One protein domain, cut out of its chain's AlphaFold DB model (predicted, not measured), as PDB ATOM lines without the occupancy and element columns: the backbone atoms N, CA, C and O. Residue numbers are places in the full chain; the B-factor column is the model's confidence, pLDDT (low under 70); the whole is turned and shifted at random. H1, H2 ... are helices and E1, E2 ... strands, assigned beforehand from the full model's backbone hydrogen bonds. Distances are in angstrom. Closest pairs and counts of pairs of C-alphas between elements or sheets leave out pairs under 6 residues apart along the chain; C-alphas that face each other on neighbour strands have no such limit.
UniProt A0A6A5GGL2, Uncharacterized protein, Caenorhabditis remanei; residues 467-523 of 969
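This is residues 467 to 523 of the 969 residues of an uncharacterized protein of Caenorhabditis remanei (UniProt A0A6A5GGL2). A two-stranded hairpin, E1 and E2, has the single helix H1 packed on it, and a long loop, residues 482 to 503, reaches out beyond the helix, away from the hairpin, before returning to the start of H1. The printed part has 57 residues, with E1, E2 and H1 in that order; the sheet E1 - E2 is antiparallel. The class is mixed, with under half of the residues in named elements. The whole is compact, radius of gyration of the C-alphas 11.8 A, yet elongated, spanning 38 by 22 by 17 A.

E1, residues 467 to 472, and E2, residues 475 to 481, form an antiparallel hairpin, their directions at 141 degrees. N 470 and O 477 are within hydrogen-bond range at 2.9 A, and N 479 and O 468 at 2.8 A. H1, residues 504 to 516, comes closest to E1 at the C-alphas of Lys 468 and Ile 508, 6.8 A apart. Its closest C-alphas to E2 are those of Val 481 and Ala 511, 6.0 A. In H1 every O i to N i+4 pair is within hydrogen-bond range.

E1 begins at C-alpha 467 (24.105, 9.828, 23.112) and measures 14.7 A. E2 measures 18.3 A. H1 measures 18.5 A and ends at C-alpha 516 (19.517, 22.966, 32.514).

The C-alphas of Gly 474 and Gln 490 are the two farthest apart, 38.7 A. The printed part has no cut; the link E2 to H1 is long. The pLDDT is under 70 at residues 467, 491 and 497 to 501.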
ATOM      1  N   LEU A 467      24.803   8.759  23.807       56.06
ATOM      2  CA  LEU A 467      24.105   9.828  23.112       56.06
ATOM      3  C   LEU A 467      22.630   9.738  23.488       56.06
ATOM      4  O   LEU A 467      21.993   8.710  23.251       56.06
ATOM      5  N   LYS A 468      22.087  10.801  24.079       74.00
ATOM      6  CA  LYS A 468      20.651  10.918  24.347       74.00
ATOM      7  C   LYS A 468      20.078  12.012  23.462       74.00
ATOM      8  O   LYS A 468      20.573  13.133  23.468       74.00
ATOM      9  N   LYS A 469      19.056  11.673  22.681       81.81
ATOM     10  CA  LYS A 469      18.303  12.640  21.883       81.81
ATOM     11  C   LYS A 469      17.234  13.242  22.797       81.81
ATOM     12  O   LYS A 469      16.340  12.524  23.226       81.81
ATOM     13  N   LEU A 470      17.381  14.517  23.139       84.88
ATOM     14  CA  LEU A 470      16.462  15.259  24.005       84.88
ATOM     15  C   LEU A 470      15.948  16.489  23.267       84.88
ATOM     16  O   LEU A 470      16.625  17.011  22.385       84.88
ATOM     17  N   PHE A 471      14.760  16.955  23.615       79.31
ATOM     18  CA  PHE A 471      14.123  18.090  22.967       79.31
ATOM     19  C   PHE A 471      14.292  19.356  23.811       79.31
ATOM     20  O   PHE A 471      13.740  19.465  24.903       79.31
ATOM     21  N   PHE A 472      15.063  20.317  23.302       77.38
ATOM     22  CA  PHE A 472      15.358  21.589  23.966       77.38
ATOM     23  C   PHE A 472      15.291  22.733  22.955       77.38
ATOM     24  O   PHE A 472      15.754  22.598  21.822       77.38
ATOM     25  N   ASN A 473      14.735  23.878  23.365       71.44
ATOM     26  CA  ASN A 473      14.599  25.082  22.529       71.44
ATOM     27  C   ASN A 473      13.914  24.839  21.170       71.44
ATOM     28  O   ASN A 473      14.251  25.463  20.170       71.44
ATOM     29  N   GLY A 474      12.953  23.915  21.126       73.19
ATOM     30  CA  GLY A 474      12.180  23.618  19.917       73.19
ATOM     31  C   GLY A 474      12.834  22.639  18.956       73.19
ATOM     32  O   GLY A 474      12.256  22.369  17.902       73.19
ATOM     33  N   GLU A 475      13.994  22.091  19.313       77.38
ATOM     34  CA  GLU A 475      14.788  21.218  18.457       77.38
ATOM     35  C   GLU A 475      15.261  19.967  19.197       77.38
ATOM     36  O   GLU A 475      15.512  19.967  20.404       77.38
ATOM     37  N   TRP A 476      15.416  18.879  18.444       83.69
ATOM     38  CA  TRP A 476      16.044  17.664  18.941       83.69
ATOM     39  C   TRP A 476      17.562  17.834  18.992       83.69
ATOM     40  O   TRP A 476      18.214  17.981  17.961       83.69
ATOM     41  N   GLN A 477      18.130  17.747  20.189       82.44
ATOM     42  CA  GLN A 477      19.554  17.889  20.445       82.44
ATOM     43  C   GLN A 477      20.155  16.565  20.911       82.44
ATOM     44  O   GLN A 477      19.567  15.834  21.711       82.44
ATOM     45  N   ILE A 478      21.353  16.255  20.417       84.00
ATOM     46  CA  ILE A 478      22.122  15.101  20.879       84.00
ATOM     47  C   ILE A 478      22.966  15.538  22.074       84.00
ATOM     48  O   ILE A 478      23.956  16.254  21.933       84.00
ATOM     49  N   VAL A 479      22.588  15.069  23.257       80.69
ATOM     50  CA  VAL A 479      23.298  15.342  24.501       80.69
ATOM     51  C   VAL A 479      24.230  14.180  24.803       80.69
ATOM     52  O   VAL A 479      23.804  13.041  24.997       80.69
ATOM     53  N   VAL A 480      25.528  14.477  24.841       79.00
ATOM     54  CA  VAL A 480      26.559  13.509  25.221       79.00
ATOM     55  C   VAL A 480      26.754  13.560  26.729       79.00
ATOM     56  O   VAL A 480      27.146  14.607  27.265       79.00
ATOM     57  N   VAL A 481      26.524  12.434  27.403       73.62
ATOM     58  CA  VAL A 481      26.838  12.252  28.825       73.62
ATOM     59  C   VAL A 481      27.803  11.090  29.018       73.62
ATOM     60  O   VAL A 481      27.741  10.068  28.333       73.62
ATOM     61  N   ASP A 482      28.727  11.264  29.952       78.50
ATOM     62  CA  ASP A 482      29.542  10.171  30.470       78.50
ATOM     63  C   ASP A 482      28.789   9.402  31.576       78.50
ATOM     64  O   ASP A 482      27.790   9.885  32.122       78.50
ATOM     65  N   GLY A 483      29.296   8.221  31.932       70.62
ATOM     66  CA  GLY A 483      28.695   7.325  32.925       70.62
ATOM     67  C   GLY A 483      28.852   7.721  34.400       70.62
ATOM     68  O   GLY A 483      28.423   6.949  35.252       70.62
ATOM     69  N   HIS A 484      29.458   8.868  34.742       78.12
ATOM     70  CA  HIS A 484      29.596   9.284  36.144       78.12
ATOM     71  C   HIS A 484      28.263   9.808  36.682       78.12
ATOM     72  O   HIS A 484      27.767  10.844  36.238       78.12
ATOM     73  N   LEU A 485      27.682   9.107  37.647       76.31
ATOM     74  CA  LEU A 485      26.462   9.526  38.330       76.31
ATOM     75  C   LEU A 485      26.814  10.118  39.695       76.31
ATOM     76  O   LEU A 485      27.799   9.712  40.313       76.31
ATOM     77  N   ALA A 486      26.020  11.086  40.153       80.81
ATOM     78  CA  ALA A 486      26.086  11.524  41.540       80.81
ATOM     79  C   ALA A 486      25.541  10.392  42.414       80.81
ATOM     80  O   ALA A 486      24.436   9.909  42.162       80.81
ATOM     81  N   CYS A 487      26.323   9.964  43.398       79.44
ATOM     82  CA  CYS A 487      25.959   8.890  44.308       79.44
ATOM     83  C   CYS A 487      26.035   9.369  45.754       79.44
ATOM     84  O   CYS A 487      26.887  10.192  46.086       79.44
ATOM     85  N   ASN A 488      25.186   8.785  46.592       76.81
ATOM     86  CA  ASN A 488      25.196   8.952  48.033       76.81
ATOM     87  C   ASN A 488      26.425   8.285  48.676       76.81
ATOM     88  O   ASN A 488      27.200   7.585  48.015       76.81
ATOM     89  N   GLU A 489      26.580   8.441  49.993       75.00
ATOM     90  CA  GLU A 489      27.695   7.858  50.758       75.00
ATOM     91  C   GLU A 489      27.787   6.324  50.641       75.00
ATOM     92  O   GLU A 489      28.867   5.752  50.779       75.00
ATOM     93  N   GLN A 490      26.674   5.643  50.343       72.38
ATOM     94  CA  GLN A 490      26.634   4.192  50.132       72.38
ATOM     95  C   GLN A 490      26.931   3.778  48.678       72.38
ATOM     96  O   GLN A 490      26.862   2.592  48.347       72.38
ATOM     97  N   GLY A 491      27.256   4.726  47.792       69.50
ATOM     98  CA  GLY A 491      27.569   4.478  46.383       69.50
ATOM     99  C   GLY A 491      26.348   4.228  45.491       69.50
ATOM    100  O   GLY A 491      26.516   3.812  44.344       69.50
ATOM    101  N   SER A 492      25.134   4.482  45.986       72.88
ATOM    102  CA  SER A 492      23.895   4.407  45.198       72.88
ATOM    103  C   SER A 492      23.589   5.763  44.556       72.88
ATOM    104  O   SER A 492      23.852   6.774  45.199       72.88
ATOM    105  N   PRO A 493      23.042   5.830  43.328       79.25
ATOM    106  CA  PRO A 493      22.699   7.107  42.698       79.25
ATOM    107  C   PRO A 493      21.782   7.968  43.576       79.25
ATOM    108  O   PRO A 493      20.781   7.471  44.084       79.25
ATOM    109  N   GLU A 494      22.152   9.238  43.755       79.38
ATOM    110  CA  GLU A 494      21.483  10.199  44.654       79.38
ATOM    111  C   GLU A 494      20.134  10.677  44.094       79.38
ATOM    112  O   GLU A 494      19.213  10.981  44.844       79.38
ATOM    113  N   PHE A 495      20.023  10.744  42.767       81.00
ATOM    114  CA  PHE A 495      18.853  11.268  42.063       81.00
ATOM    115  C   PHE A 495      17.967  10.118  41.545       81.00
ATOM    116  O   PHE A 495      17.354   9.399  42.338       81.00
ATOM    117  N   ALA A 496      17.898   9.881  40.232       78.12
ATOM    118  CA  ALA A 496      17.122   8.785  39.669       78.12
ATOM    119  C   ALA A 496      17.582   7.437  40.235       78.12
ATOM    120  O   ALA A 496      18.749   7.048  40.141       78.12
ATOM    121  N   SER A 497      16.626   6.684  40.774       69.06
ATOM    122  CA  SER A 497      16.883   5.360  41.328       69.06
ATOM    123  C   SER A 497      17.192   4.347  40.226       69.06
ATOM    124  O   SER A 497      16.435   4.182  39.268       69.06
ATOM    125  N   THR A 498      18.280   3.595  40.390       66.69
ATOM    126  CA  THR A 498      18.580   2.457  39.514       66.69
ATOM    127  C   THR A 498      17.860   1.218  40.003       66.69
ATOM    128  O   THR A 498      18.131   0.727  41.100       66.69
ATOM    129  N   TYR A 499      17.016   0.642  39.157       62.31
ATOM    130  CA  TYR A 499      16.474  -0.685  39.406       62.31
ATOM    131  C   TYR A 499      17.330  -1.731  38.688       62.31
ATOM    132  O   TYR A 499      17.605  -1.603  37.494       62.31
ATOM    133  N   TYR A 500      17.803  -2.743  39.423       61.38
ATOM    134  CA  TYR A 500      18.603  -3.855  38.889       61.38
ATOM    135  C   TYR A 500      19.771  -3.449  37.978       61.38
ATOM    136  O   TYR A 500      20.008  -4.062  36.939       61.38
ATOM    137  N   LYS A 501      20.532  -2.424  38.381       61.75
ATOM    138  CA  LYS A 501      21.726  -1.951  37.655       61.75
ATOM    139  C   LYS A 501      21.434  -1.425  36.236       61.75
ATOM    140  O   LYS A 501      22.353  -1.320  35.428       61.75
ATOM    141  N   ARG A 502      20.183  -1.063  35.920       70.94
ATOM    142  CA  ARG A 502      19.846  -0.316  34.698       70.94
ATOM    143  C   ARG A 502      20.153   1.168  34.923       70.94
ATOM    144  O   ARG A 502      19.471   1.825  35.699       70.94
ATOM    145  N   LEU A 503      21.189   1.674  34.253       76.25
ATOM    146  CA  LEU A 503      21.688   3.051  34.419       76.25
ATOM    147  C   LEU A 503      21.017   4.067  33.490       76.25
ATOM    148  O   LEU A 503      21.150   5.269  33.704       76.25
ATOM    149  N   TRP A 504      20.298   3.604  32.465       78.81
ATOM    150  CA  TRP A 504      19.706   4.483  31.459       78.81
ATOM    151  C   TRP A 504      18.809   5.598  32.040       78.81
ATOM    152  O   TRP A 504      18.903   6.700  31.497       78.81
ATOM    153  N   PRO A 505      18.023   5.410  33.132       83.19
ATOM    154  CA  PRO A 505      17.220   6.500  33.691       83.19
ATOM    155  C   PRO A 505      18.101   7.612  34.262       83.19
ATOM    156  O   PRO A 505      17.895   8.782  33.958       83.19
ATOM    157  N   CYS A 506      19.149   7.244  35.002       85.56
ATOM    158  CA  CYS A 506      20.106   8.190  35.569       85.56
ATOM    159  C   CYS A 506      20.892   8.929  34.483       85.56
ATOM    160  O   CYS A 506      21.216  10.100  34.639       85.56
ATOM    161  N   LEU A 507      21.193   8.267  33.360       86.25
ATOM    162  CA  LEU A 507      21.865   8.910  32.228       86.25
ATOM    163  C   LEU A 507      20.955   9.913  31.509       86.25
ATOM    164  O   LEU A 507      21.434  10.963  31.087       86.25
ATOM    165  N   ILE A 508      19.658   9.617  31.383       87.00
ATOM    166  CA  ILE A 508      18.676  10.567  30.841       87.00
ATOM    167  C   ILE A 508      18.524  11.762  31.784       87.00
ATOM    168  O   ILE A 508      18.640  12.899  31.336       87.00
ATOM    169  N   GLU A 509      18.346  11.519  33.081       87.81
ATOM    170  CA  GLU A 509      18.236  12.582  34.082       87.81
ATOM    171  C   GLU A 509      19.494  13.460  34.113       87.81
ATOM    172  O   GLU A 509      19.397  14.686  34.074       87.81
ATOM    173  N   LYS A 510      20.687  12.854  34.051       87.94
ATOM    174  CA  LYS A 510      21.957  13.577  33.914       87.94
ATOM    175  C   LYS A 510      22.004  14.436  32.653       87.94
ATOM    176  O   LYS A 510      22.528  15.549  32.686       87.94
ATOM    177  N   ALA A 511      21.517  13.915  31.528       88.56
ATOM    178  CA  ALA A 511      21.504  14.642  30.265       88.56
ATOM    179  C   ALA A 511      20.573  15.861  30.337       88.56
ATOM    180  O   ALA A 511      20.979  16.946  29.926       88.56
ATOM    181  N   VAL A 512      19.390  15.721  30.944       86.12
ATOM    182  CA  VAL A 512      18.470  16.840  31.208       86.12
ATOM    183  C   VAL A 512      19.108  17.849  32.169       86.12
ATOM    184  O   VAL A 512      19.166  19.037  31.863       86.12
ATOM    185  N   ALA A 513      19.690  17.389  33.281       86.56
ATOM    186  CA  ALA A 513      20.394  18.243  34.238       86.56
ATOM    187  C   ALA A 513      21.519  19.050  33.574       86.56
ATOM    188  O   ALA A 513      21.665  20.241  33.831       86.56
ATOM    189  N   LYS A 514      22.303  18.422  32.689       87.12
ATOM    190  CA  LYS A 514      23.364  19.091  31.924       87.12
ATOM    191  C   LYS A 514      22.814  20.224  31.059       87.12
ATOM    192  O   LYS A 514      23.427  21.287  31.020       87.12
ATOM    193  N   MET A 515      21.681  20.006  30.391       82.44
ATOM    194  CA  MET A 515      21.042  21.026  29.555       82.44
ATOM    195  C   MET A 515      20.507  22.204  30.377       82.44
ATOM    196  O   MET A 515      20.607  23.343  29.934       82.44
ATOM    197  N   LEU A 516      20.031  21.943  31.595       78.75
ATOM    198  CA  LEU A 516      19.517  22.966  32.514       78.75
ATOM    199  C   LEU A 516      20.609  23.675  33.340       78.75
ATOM    200  O   LEU A 516      20.326  24.635  34.050       78.75
ATOM    201  N   GLY A 517      21.869  23.229  33.260       81.44
ATOM    202  CA  GLY A 517      23.000  23.813  33.995       81.44
ATOM    203  C   GLY A 517      23.311  23.169  35.354       81.44
ATOM    204  O   GLY A 517      24.150  23.677  36.096       81.44
ATOM    205  N   GLY A 518      22.682  22.039  35.684       82.44
ATOM    206  CA  GLY A 518      23.004  21.189  36.833       82.44
ATOM    207  C   GLY A 518      21.778  20.520  37.463       82.44
ATOM    208  O   GLY A 518      20.648  20.946  37.254       82.44
ATOM    209  N   TYR A 519      22.000  19.492  38.292       81.31
ATOM    210  CA  TYR A 519      20.913  18.756  38.967       81.31
ATOM    211  C   TYR A 519      20.040  19.641  39.870       81.31
ATOM    212  O   TYR A 519      18.841  19.422  39.963       81.31
ATOM    213  N   HIS A 520      20.609  20.689  40.477       81.00
ATOM    214  CA  HIS A 520      19.888  21.644  41.333       81.00
ATOM    215  C   HIS A 520      18.815  22.476  40.598       81.00
ATOM    216  O   HIS A 520      18.087  23.229  41.238       81.00
ATOM    217  N   LYS A 521      18.757  22.394  39.262       79.69
ATOM    218  CA  LYS A 521      17.741  23.040  38.420       79.69
ATOM    219  C   LYS A 521      16.593  22.110  38.035       79.69
ATOM    220  O   LYS A 521      15.625  22.582  37.450       79.69
ATOM    221  N   LEU A 522      16.695  20.814  38.335       79.25
ATOM    222  CA  LEU A 522      15.603  19.879  38.100       79.25
ATOM    223  C   LEU A 522      14.471  20.154  39.090       79.25
ATOM    224  O   LEU A 522      14.678  20.138  40.302       79.25
ATOM    225  N   ASP A 523      13.272  20.368  38.559       71.06
ATOM    226  CA  ASP A 523      12.046  20.381  39.346       71.06
ATOM    227  C   ASP A 523      11.469  18.959  39.387       71.06
ATOM    228  O   ASP A 523      10.963  18.445  38.386       71.06
TER     229      ASP A 523